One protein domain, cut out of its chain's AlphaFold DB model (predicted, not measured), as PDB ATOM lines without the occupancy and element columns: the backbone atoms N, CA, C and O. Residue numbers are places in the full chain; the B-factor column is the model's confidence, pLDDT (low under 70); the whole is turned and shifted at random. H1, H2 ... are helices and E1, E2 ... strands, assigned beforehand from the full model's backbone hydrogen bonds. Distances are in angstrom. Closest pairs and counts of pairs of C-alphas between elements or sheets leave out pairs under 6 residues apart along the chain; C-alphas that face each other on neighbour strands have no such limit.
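This is residues 654 to 729 of the 729 residues of an uncharacterized protein of Ancylostoma ceylanicum (UniProt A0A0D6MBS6). The model is a slender rod of two thin, loosely associated two-stranded ribbons, one in which E1 and E2 run out beside the returning E5 and E6, and another that is the hairpin E3 and E4. H1 sits toward one end of the rod, with H2 beside E5, while the residues after E6 run on past the strands at the other end and add to the length. The printed part has 76 residues, with two named helices and six named strands in the order E1, E2, H1, E3, E4, H2, E5, E6. The strands form three two-stranded antiparallel sheets, E1 - E6, E2 - E5 and E3 - E4, and the class is mixed, helices and strands, though under half of the residues are in named elements. The whole is only just loose, close to extended, with a radius of gyration of the C-alphas of 16.9 A and spans of 63 by 18 by 15 A.

E1, residues 655 to 657, begins at C-alpha 655 at (-3.863, -42.446, -35.383) and is 6.5 A long. E2, residues 661 to 663, is also 6.5 A long. H1, residues 666 to 674, is 11.9 A long, from (-21.844, -37.202, -9.809) at C-alpha 666. E3, residues 688 to 691, measures 10.2 A, and E4, residues 694 to 697, measures 10.1 A. H2, residues 703 to 708, is 8.7 A long. E5, residues 712 to 714, and E6, residues 719 to 721, are each 6.2 A long, and E6 ends at C-alpha 721 at (-3.217, -37.447, -36.420).

E1 and E6 are antiparallel at 161 degrees, with N 657 and O 719 within hydrogen-bond range at 2.9 A. E2 and E5 are antiparallel at 162 degrees, with N 662 and O 713 at 2.9 A. H1 and H2 are close but not clearly touching, about perpendicular at 86 degrees; their closest C-alphas, those of Val 669 and Ile 707, are 6.9 A apart. The hairpin E3 and E4 is antiparallel at 159 degrees, with N 689 and O 696 at 2.8 A. Outside the named strands, residues 684 to 685 pair antiparallel with residues 701 to 702. The closest C-alphas of E3 and E6, those of Tyr 691 and Met 721, are 7.3 A apart. E1 and E3 are apart, and so are E2 and E4. The closest C-alphas of H2 and E5 are those of Gly 706 and Tyr 713, 5.0 A. In H1 and H2 every O i to N i+4 pair is within hydrogen-bond range.

The two C-alphas farthest apart, those of Pro 676 and Ile 729, the chain's last residue, are 62.7 A apart. The printed part has no cut. The link from H1 to E3, with 13 residues, is long; the other links between named elements are tight. The mean pLDDT of the printed part is 71.9, with residues 676 to 679 and 705 to 729 under 70.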
ATOM      1  N   THR A 654      -1.575 -44.109 -39.382       88.62
ATOM      2  CA  THR A 654      -2.471 -43.039 -38.907       88.62
ATOM      3  C   THR A 654      -3.046 -43.361 -37.527       88.62
ATOM      4  O   THR A 654      -3.462 -44.493 -37.280       88.62
ATOM      5  N   LEU A 655      -3.134 -42.356 -36.650       87.62
ATOM      6  CA  LEU A 655      -3.863 -42.446 -35.383       87.62
ATOM      7  C   LEU A 655      -5.117 -41.561 -35.430       87.62
ATOM      8  O   LEU A 655      -5.019 -40.338 -35.385       87.62
ATOM      9  N   SER A 656      -6.293 -42.188 -35.476       88.88
ATOM     10  CA  SER A 656      -7.593 -41.505 -35.427       88.88
ATOM     11  C   SER A 656      -8.170 -41.545 -34.009       88.88
ATOM     12  O   SER A 656      -8.440 -42.625 -33.478       88.88
ATOM     13  N   ILE A 657      -8.388 -40.383 -33.388       87.81
ATOM     14  CA  ILE A 657      -8.961 -40.265 -32.037       87.81
ATOM     15  C   ILE A 657     -10.404 -39.770 -32.144       87.81
ATOM     16  O   ILE A 657     -10.670 -38.654 -32.591       87.81
ATOM     17  N   ASN A 658     -11.337 -40.617 -31.706       86.50
ATOM     18  CA  ASN A 658     -12.777 -40.450 -31.892       86.50
ATOM     19  C   ASN A 658     -13.555 -40.631 -30.579       86.50
ATOM     20  O   ASN A 658     -13.065 -41.234 -29.626       86.50
ATOM     21  N   ASN A 659     -14.796 -40.134 -30.550       84.75
ATOM     22  CA  ASN A 659     -15.760 -40.316 -29.452       84.75
ATOM     23  C   ASN A 659     -15.259 -39.848 -28.066       84.75
ATOM     24  O   ASN A 659     -15.628 -40.429 -27.040       84.75
ATOM     25  N   ILE A 660     -14.453 -38.779 -28.024       84.81
ATOM     26  CA  ILE A 660     -13.927 -38.211 -26.774       84.81
ATOM     27  C   ILE A 660     -15.086 -37.893 -25.821       84.81
ATOM     28  O   ILE A 660     -15.967 -37.083 -26.109       84.81
ATOM     29  N   THR A 661     -15.091 -38.567 -24.674       82.44
ATOM     30  CA  THR A 661     -16.163 -38.481 -23.682       82.44
ATOM     31  C   THR A 661     -15.568 -38.071 -22.346       82.44
ATOM     32  O   THR A 661     -14.712 -38.769 -21.808       82.44
ATOM     33  N   VAL A 662     -16.025 -36.939 -21.812       80.19
ATOM     34  CA  VAL A 662     -15.619 -36.435 -20.497       80.19
ATOM     35  C   VAL A 662     -16.764 -36.676 -19.522       80.19
ATOM     36  O   VAL A 662     -17.872 -36.158 -19.684       80.19
ATOM     37  N   PHE A 663     -16.494 -37.497 -18.514       80.94
ATOM     38  CA  PHE A 663     -17.401 -37.729 -17.396       80.94
ATOM     39  C   PHE A 663     -17.198 -36.653 -16.329       80.94
ATOM     40  O   PHE A 663     -16.105 -36.111 -16.183       80.94
ATOM     41  N   LEU A 664     -18.259 -36.361 -15.581       77.69
ATOM     42  CA  LEU A 664     -18.195 -35.509 -14.398       77.69
ATOM     43  C   LEU A 664     -18.431 -36.319 -13.136       77.69
ATOM     44  O   LEU A 664     -19.203 -37.282 -13.147       77.69
ATOM     45  N   ASP A 665     -17.872 -35.823 -12.038       82.75
ATOM     46  CA  ASP A 665     -18.269 -36.256 -10.709       82.75
ATOM     47  C   ASP A 665     -19.774 -36.065 -10.522       82.75
ATOM     48  O   ASP A 665     -20.362 -35.000 -10.761       82.75
ATOM     49  N   ARG A 666     -20.408 -37.139 -10.064       79.06
ATOM     50  CA  ARG A 666     -21.844 -37.202  -9.809       79.06
ATOM     51  C   ARG A 666     -22.258 -36.168  -8.765       79.06
ATOM     52  O   ARG A 666     -23.356 -35.626  -8.834       79.06
ATOM     53  N   GLU A 667     -21.368 -35.864  -7.834       83.19
ATOM     54  CA  GLU A 667     -21.536 -34.910  -6.747       83.19
ATOM     55  C   GLU A 667     -21.569 -33.466  -7.274       83.19
ATOM     56  O   GLU A 667     -22.439 -32.701  -6.861       83.19
ATOM     57  N   PHE A 668     -20.740 -33.122  -8.269       79.75
ATOM     58  CA  PHE A 668     -20.806 -31.841  -8.985       79.75
ATOM     59  C   PHE A 668     -22.121 -31.702  -9.774       79.75
ATOM     60  O   PHE A 668     -22.813 -30.689  -9.666       79.75
ATOM     61  N   VAL A 669     -22.523 -32.747 -10.511       77.06
ATOM     62  CA  VAL A 669     -23.801 -32.764 -11.253       77.06
ATOM     63  C   VAL A 669     -24.997 -32.645 -10.296       77.06
ATOM     64  O   VAL A 669     -25.946 -31.908 -10.563       77.06
ATOM     65  N   ASN A 670     -24.943 -33.319  -9.145       76.31
ATOM     66  CA  ASN A 670     -25.961 -33.219  -8.101       76.31
ATOM     67  C   ASN A 670     -25.985 -31.832  -7.444       76.31
ATOM     68  O   ASN A 670     -27.075 -31.345  -7.141       76.31
ATOM     69  N   ALA A 671     -24.835 -31.190  -7.222       77.44
ATOM     70  CA  ALA A 671     -24.780 -29.825  -6.705       77.44
ATOM     71  C   ALA A 671     -25.516 -28.869  -7.656       77.44
ATOM     72  O   ALA A 671     -26.469 -28.218  -7.237       77.44
ATOM     73  N   GLN A 672     -25.168 -28.907  -8.944       73.62
ATOM     74  CA  GLN A 672     -25.776 -28.103 -10.010       73.62
ATOM     75  C   GLN A 672     -27.298 -28.284 -10.156       73.62
ATOM     76  O   GLN A 672     -28.046 -27.312 -10.251       73.62
ATOM     77  N   ILE A 673     -27.798 -29.524 -10.120       72.50
ATOM     78  CA  ILE A 673     -29.244 -29.781 -10.241       72.50
ATOM     79  C   ILE A 673     -30.012 -29.289  -9.000       72.50
ATOM     80  O   ILE A 673     -31.100 -28.713  -9.132       72.50
ATOM     81  N   ASN A 674     -29.476 -29.533  -7.798       71.25
ATOM     82  CA  ASN A 674     -30.237 -29.423  -6.548       71.25
ATOM     83  C   ASN A 674     -30.014 -28.114  -5.768       71.25
ATOM     84  O   ASN A 674     -30.905 -27.724  -5.017       71.25
ATOM     85  N   HIS A 675     -28.880 -27.424  -5.931       70.88
ATOM     86  CA  HIS A 675     -28.608 -26.161  -5.235       70.88
ATOM     87  C   HIS A 675     -28.991 -24.974  -6.130       70.88
ATOM     88  O   HIS A 675     -28.339 -24.755  -7.150       70.88
ATOM     89  N   PRO A 676     -30.020 -24.175  -5.777       62.59
ATOM     90  CA  PRO A 676     -30.456 -23.064  -6.622       62.59
ATOM     91  C   PRO A 676     -29.364 -22.001  -6.796       62.59
ATOM     92  O   PRO A 676     -29.241 -21.453  -7.882       62.59
ATOM     93  N   SER A 677     -28.521 -21.790  -5.779       67.00
ATOM     94  CA  SER A 677     -27.393 -20.843  -5.778       67.00
ATOM     95  C   SER A 677     -26.296 -21.121  -6.813       67.00
ATOM     96  O   SER A 677     -25.408 -20.294  -6.961       67.00
ATOM     97  N   HIS A 678     -26.336 -22.274  -7.488       63.34
ATOM     98  CA  HIS A 678     -25.373 -22.670  -8.517       63.34
ATOM     99  C   HIS A 678     -25.972 -22.736  -9.927       63.34
ATOM    100  O   HIS A 678     -25.246 -22.981 -10.885       63.34
ATOM    101  N   ARG A 679     -27.285 -22.509 -10.081       63.75
ATOM    102  CA  ARG A 679     -27.975 -22.624 -11.380       63.75
ATOM    103  C   ARG A 679     -27.617 -21.526 -12.376       63.75
ATOM    104  O   ARG A 679     -27.861 -21.702 -13.567       63.75
ATOM    105  N   ASP A 680     -27.041 -20.437 -11.882       73.38
ATOM    106  CA  ASP A 680     -26.574 -19.312 -12.686       73.38
ATOM    107  C   ASP A 680     -25.107 -19.506 -13.153       73.38
ATOM    108  O   ASP A 680     -24.640 -18.789 -14.037       73.38
ATOM    109  N   ASP A 681     -24.385 -20.507 -12.615       81.44
ATOM    110  CA  ASP A 681     -23.007 -20.850 -13.001       81.44
ATOM    111  C   ASP A 681     -22.984 -21.771 -14.247       81.44
ATOM    112  O   ASP A 681     -23.186 -22.987 -14.154       81.44
ATOM    113  N   ILE A 682     -22.675 -21.224 -15.431       84.19
ATOM    114  CA  ILE A 682     -22.450 -22.023 -16.653       84.19
ATOM    115  C   ILE A 682     -20.962 -22.370 -16.789       84.19
ATOM    116  O   ILE A 682     -20.111 -21.490 -16.899       84.19
ATOM    117  N   TYR A 683     -20.651 -23.666 -16.852       86.44
ATOM    118  CA  TYR A 683     -19.292 -24.171 -17.063       86.44
ATOM    119  C   TYR A 683     -19.112 -24.561 -18.525       86.44
ATOM    120  O   TYR A 683     -20.009 -25.154 -19.128       86.44
ATOM    121  N   TYR A 684     -17.937 -24.266 -19.071       89.38
ATOM    122  CA  TYR A 684     -17.591 -24.525 -20.462       89.38
ATOM    123  C   TYR A 684     -16.374 -25.451 -20.541       89.38
ATOM    124  O   TYR A 684     -15.380 -25.251 -19.845       89.38
ATOM    125  N   PHE A 685     -16.459 -26.462 -21.402       88.88
ATOM    126  CA  PHE A 685     -15.477 -27.529 -21.553       88.88
ATOM    127  C   PHE A 685     -14.964 -27.581 -22.995       88.88
ATOM    128  O   PHE A 685     -15.740 -27.497 -23.950       88.88
ATOM    129  N   ILE A 686     -13.652 -27.742 -23.147       91.44
ATOM    130  CA  ILE A 686     -12.950 -27.916 -24.422       91.44
ATOM    131  C   ILE A 686     -11.795 -28.897 -24.211       91.44
ATOM    132  O   ILE A 686     -11.168 -28.892 -23.152       91.44
ATOM    133  N   VAL A 687     -11.506 -29.729 -25.210       92.00
ATOM    134  CA  VAL A 687     -10.308 -30.580 -25.234       92.00
ATOM    135  C   VAL A 687      -9.387 -30.083 -26.343       92.00
ATOM    136  O   VAL A 687      -9.848 -29.807 -27.453       92.00
ATOM    137  N   LEU A 688      -8.096 -29.955 -26.033       93.69
ATOM    138  CA  LEU A 688      -7.031 -29.661 -26.990       93.69
ATOM    139  C   LEU A 688      -6.181 -30.927 -27.161       93.69
ATOM    140  O   LEU A 688      -5.817 -31.563 -26.173       93.69
ATOM    141  N   LEU A 689      -5.867 -31.283 -28.405       93.25
ATOM    142  CA  LEU A 689      -4.998 -32.399 -28.766       93.25
ATOM    143  C   LEU A 689      -3.797 -31.835 -29.523       93.25
ATOM    144  O   LEU A 689      -3.960 -31.182 -30.552       93.25
ATOM    145  N   ARG A 690      -2.589 -32.079 -29.010       91.88
ATOM    146  CA  ARG A 690      -1.342 -31.560 -29.577       91.88
ATOM    147  C   ARG A 690      -0.513 -32.679 -30.203       91.88
ATOM    148  O   ARG A 690      -0.284 -33.702 -29.563       91.88
ATOM    149  N   TYR A 691       0.019 -32.435 -31.400       90.00
ATOM    150  CA  TYR A 691       0.974 -33.311 -32.078       90.00
ATOM    151  C   TYR A 691       2.140 -32.500 -32.663       90.00
ATOM    152  O   TYR A 691       2.042 -31.863 -33.711       90.00
ATOM    153  N   GLY A 692       3.276 -32.490 -31.955       88.88
ATOM    154  CA  GLY A 692       4.427 -31.651 -32.301       88.88
ATOM    155  C   GLY A 692       4.089 -30.158 -32.215       88.88
ATOM    156  O   GLY A 692       3.967 -29.622 -31.109       88.88
ATOM    157  N   CYS A 693       3.941 -29.524 -33.382       90.94
ATOM    158  CA  CYS A 693       3.517 -28.135 -33.569       90.94
ATOM    159  C   CYS A 693       2.010 -27.964 -33.837       90.94
ATOM    160  O   CYS A 693       1.506 -26.858 -33.672       90.94
ATOM    161  N   ASP A 694       1.299 -29.022 -34.241       91.44
ATOM    162  CA  ASP A 694      -0.148 -28.967 -34.477       91.44
ATOM    163  C   ASP A 694      -0.925 -29.028 -33.153       91.44
ATOM    164  O   ASP A 694      -0.523 -29.728 -32.215       91.44
ATOM    165  N   VAL A 695      -2.028 -28.282 -33.075       95.12
ATOM    166  CA  VAL A 695      -2.909 -28.160 -31.905       95.12
ATOM    167  C   VAL A 695      -4.354 -28.113 -32.393       95.12
ATOM    168  O   VAL A 695      -4.900 -27.053 -32.703       95.12
ATOM    169  N   GLN A 696      -4.984 -29.282 -32.437       93.12
ATOM    170  CA  GLN A 696      -6.391 -29.443 -32.792       93.12
ATOM    171  C   GLN A 696      -7.264 -29.306 -31.535       93.12
ATOM    172  O   GLN A 696      -6.808 -29.523 -30.410       93.12
ATOM    173  N   HIS A 697      -8.533 -28.932 -31.696       92.62
ATOM    174  CA  HIS A 697      -9.423 -28.655 -30.563       92.62
ATOM    175  C   HIS A 697     -10.869 -29.097 -30.809       92.62
ATOM    176  O   HIS A 697     -11.347 -29.102 -31.946       92.62
ATOM    177  N   THR A 698     -11.616 -29.386 -29.745       91.19
ATOM    178  CA  THR A 698     -13.064 -29.622 -29.850       91.19
ATOM    179  C   THR A 698     -13.845 -28.318 -30.052       91.19
ATOM    180  O   THR A 698     -13.359 -27.200 -29.823       91.19
ATOM    181  N   SER A 699     -15.119 -28.462 -30.419       88.62
ATOM    182  CA  SER A 699     -16.132 -27.461 -30.086       88.62
ATOM    183  C   SER A 699     -16.216 -27.261 -28.565       88.62
ATOM    184  O   SER A 699     -15.768 -28.097 -27.773       88.62
ATOM    185  N   LEU A 700     -16.769 -26.120 -28.159       88.38
ATOM    186  CA  LEU A 700     -17.030 -25.798 -26.761       88.38
ATOM    187  C   LEU A 700     -18.349 -26.461 -26.322       88.38
ATOM    188  O   LEU A 700     -19.344 -26.362 -27.039       88.38
ATOM    189  N   VAL A 701     -18.364 -27.126 -25.165       86.81
ATOM    190  CA  VAL A 701     -19.549 -27.808 -24.607       86.81
ATOM    191  C   VAL A 701     -19.894 -27.221 -23.240       86.81
ATOM    192  O   VAL A 701     -19.003 -26.982 -22.432       86.81
ATOM    193  N   THR A 702     -21.179 -26.980 -22.974       85.75
ATOM    194  CA  THR A 702     -21.682 -26.343 -21.746       85.75
ATOM    195  C   THR A 702     -22.217 -27.339 -20.716       85.75
ATOM    196  O   THR A 702     -22.629 -28.451 -21.059       85.75
ATOM    197  N   SER A 703     -22.252 -26.935 -19.441       80.19
ATOM    198  CA  SER A 703     -22.703 -27.792 -18.336       80.19
ATOM    199  C   SER A 703     -24.148 -28.266 -18.451       80.19
ATOM    200  O   SER A 703     -24.445 -29.447 -18.247       80.19
ATOM    201  N   ASP A 704     -25.044 -27.361 -18.829       74.94
ATOM    202  CA  ASP A 704     -26.467 -27.627 -19.026       74.94
ATOM    203  C   ASP A 704     -26.731 -28.753 -20.048       74.94
ATOM    204  O   ASP A 704     -27.648 -29.555 -19.873       74.94
ATOM    205  N   GLU A 705     -25.892 -28.872 -21.079       68.88
ATOM    206  CA  GLU A 705     -26.021 -29.867 -22.144       68.88
ATOM    207  C   GLU A 705     -25.659 -31.290 -21.684       68.88
ATOM    208  O   GLU A 705     -26.359 -32.250 -22.019       68.88
ATOM    209  N   GLY A 706     -24.621 -31.444 -20.856       61.81
ATOM    210  CA  GLY A 706     -24.286 -32.731 -20.227       61.81
ATOM    211  C   GLY A 706     -25.267 -33.133 -19.124       61.81
ATOM    212  O   GLY A 706     -25.565 -34.319 -18.956       61.81
ATOM    213  N   ILE A 707     -25.834 -32.151 -18.416       65.31
ATOM    214  CA  ILE A 707     -26.918 -32.369 -17.448       65.31
ATOM    215  C   ILE A 707     -28.178 -32.869 -18.174       65.31
ATOM    216  O   ILE A 707     -28.729 -33.901 -17.781       65.31
ATOM    217  N   ARG A 708     -28.581 -32.234 -19.290       64.06
ATOM    218  CA  ARG A 708     -29.669 -32.719 -20.169       64.06
ATOM    219  C   ARG A 708     -29.433 -34.153 -20.655       64.06
ATOM    220  O   ARG A 708     -30.364 -34.958 -20.654       64.06
ATOM    221  N   LYS A 709     -28.194 -34.483 -21.035       62.00
ATOM    222  CA  LYS A 709     -27.785 -35.810 -21.542       62.00
ATOM    223  C   LYS A 709     -27.530 -36.874 -20.466       62.00
ATOM    224  O   LYS A 709     -27.315 -38.027 -20.822       62.00
ATOM    225  N   LYS A 710     -27.641 -36.524 -19.177       55.31
ATOM    226  CA  LYS A 710     -27.445 -37.396 -18.002       55.31
ATOM    227  C   LYS A 710     -26.031 -37.996 -17.886       55.31
ATOM    228  O   LYS A 710     -25.805 -39.160 -18.198       55.31
ATOM    229  N   VAL A 711     -25.144 -37.233 -17.238       56.34
ATOM    230  CA  VAL A 711     -23.875 -37.690 -16.610       56.34
ATOM    231  C   VAL A 711     -22.681 -37.902 -17.572       56.34
ATOM    232  O   VAL A 711     -21.636 -38.394 -17.160       56.34
ATOM    233  N   SER A 712     -22.754 -37.455 -18.830       55.59
ATOM    234  CA  SER A 712     -21.585 -37.467 -19.735       55.59
ATOM    235  C   SER A 712     -21.596 -36.333 -20.761       55.59
ATOM    236  O   SER A 712     -22.594 -36.158 -21.467       55.59
ATOM    237  N   TYR A 713     -20.466 -35.638 -20.931       57.25
ATOM    238  CA  TYR A 713     -20.216 -34.823 -22.121       57.25
ATOM    239  C   TYR A 713     -19.627 -35.700 -23.220       57.25
ATOM    240  O   TYR A 713     -18.478 -36.129 -23.133       57.25
ATOM    241  N   LEU A 714     -20.392 -35.919 -24.288       51.00
ATOM    242  CA  LEU A 714     -19.820 -36.365 -25.552       51.00
ATOM    243  C   LEU A 714     -19.265 -35.133 -26.278       51.00
ATOM    244  O   LEU A 714     -20.033 -34.352 -26.844       51.00
ATOM    245  N   LEU A 715     -17.945 -34.956 -26.253       56.22
ATOM    246  CA  LEU A 715     -17.256 -33.955 -27.061       56.22
ATOM    247  C   LEU A 715     -16.965 -34.576 -28.430       56.22
ATOM    248  O   LEU A 715     -15.929 -35.202 -28.648       56.22
ATOM    249  N   THR A 716     -17.909 -34.419 -29.358       46.38
ATOM    250  CA  THR A 716     -17.764 -34.878 -30.745       46.38
ATOM    251  C   THR A 716     -16.715 -34.048 -31.486       46.38
ATOM    252  O   THR A 716     -17.043 -33.088 -32.184       46.38
ATOM    253  N   GLY A 717     -15.451 -34.426 -31.326       47.81
ATOM    254  CA  GLY A 717     -14.379 -34.132 -32.267       47.81
ATOM    255  C   GLY A 717     -13.924 -35.419 -32.953       47.81
ATOM    256  O   GLY A 717     -13.955 -36.494 -32.347       47.81
ATOM    257  N   TYR A 718     -13.540 -35.284 -34.217       44.03
ATOM    258  CA  TYR A 718     -12.886 -36.306 -35.026       44.03
ATOM    259  C   TYR A 718     -11.477 -35.780 -35.296       44.03
ATOM    260  O   TYR A 718     -11.343 -34.690 -35.854       44.03
ATOM    261  N   PHE A 719     -10.452 -36.497 -34.841       63.41
ATOM    262  CA  PHE A 719      -9.063 -36.040 -34.884       63.41
ATOM    263  C   PHE A 719      -8.196 -37.078 -35.594       63.41
ATOM    264  O   PHE A 719      -7.831 -38.089 -34.989       63.41
ATOM    265  N   ASP A 720      -7.854 -36.825 -36.857       47.12
ATOM    266  CA  ASP A 720      -6.848 -37.611 -37.573       47.12
ATOM    267  C   ASP A 720      -5.461 -37.004 -37.353       47.12
ATOM    268  O   ASP A 720      -5.167 -35.873 -37.745       47.12
ATOM    269  N   MET A 721      -4.601 -37.786 -36.705       51.00
ATOM    270  CA  MET A 721      -3.217 -37.447 -36.420       51.00
ATOM    271  C   MET A 721      -2.325 -38.173 -37.429       51.00
ATOM    272  O   MET A 721      -1.897 -39.311 -37.217       51.00
ATOM    273  N   PHE A 722      -2.092 -37.519 -38.567       43.19
ATOM    274  CA  PHE A 722      -1.199 -38.034 -39.600       43.19
ATOM    275  C   PHE A 722       0.265 -37.931 -39.141       43.19
ATOM    276  O   PHE A 722       0.672 -36.861 -38.672       43.19
ATOM    277  N   PRO A 723       1.093 -38.985 -39.308       39.25
ATOM    278  CA  PRO A 723       2.540 -38.817 -39.255       39.25
ATOM    279  C   PRO A 723       2.915 -37.770 -40.309       39.25
ATOM    280  O   PRO A 723       2.440 -37.836 -41.441       39.25
ATOM    281  N   GLY A 724       3.668 -36.750 -39.883       38.72
ATOM    282  CA  GLY A 724       3.701 -35.448 -40.559       38.72
ATOM    283  C   GLY A 724       3.924 -35.546 -42.068       38.72
ATOM    284  O   GLY A 724       4.875 -36.191 -42.497       38.72
ATOM    285  N   SER A 725       3.051 -34.881 -42.829       31.84
ATOM    286  CA  SER A 725       2.962 -34.947 -44.289       31.84
ATOM    287  C   SER A 725       4.326 -34.966 -44.982       31.84
ATOM    288  O   SER A 725       4.997 -33.935 -45.080       31.84
ATOM    289  N   ALA A 726       4.672 -36.122 -45.549       32.28
ATOM    290  CA  ALA A 726       5.363 -36.122 -46.823       32.28
ATOM    291  C   ALA A 726       4.396 -35.476 -47.823       32.28
ATOM    292  O   ALA A 726       3.381 -36.072 -48.184       32.28
ATOM    293  N   GLN A 727       4.657 -34.219 -48.180       28.11
ATOM    294  CA  GLN A 727       4.154 -33.704 -49.446       28.11
ATOM    295  C   GLN A 727       4.839 -34.518 -50.547       28.11
ATOM    296  O   GLN A 727       5.996 -34.913 -50.389       28.11
ATOM    297  N   GLU A 728       4.086 -34.858 -51.588       29.73
ATOM    298  CA  GLU A 728       4.587 -35.690 -52.682       29.73
ATOM    299  C   GLU A 728       5.722 -34.971 -53.433       29.73
ATOM    300  O   GLU A 728       5.795 -33.741 -53.420       29.73
ATOM    301  N   ILE A 729       6.623 -35.781 -54.000       32.69
ATOM    302  CA  ILE A 729       7.868 -35.378 -54.678       32.69
ATOM    303  C   ILE A 729       7.549 -34.789 -56.056       32.69
ATOM    304  O   ILE A 729       6.772 -35.451 -56.783       32.69
TER     305      ILE A 729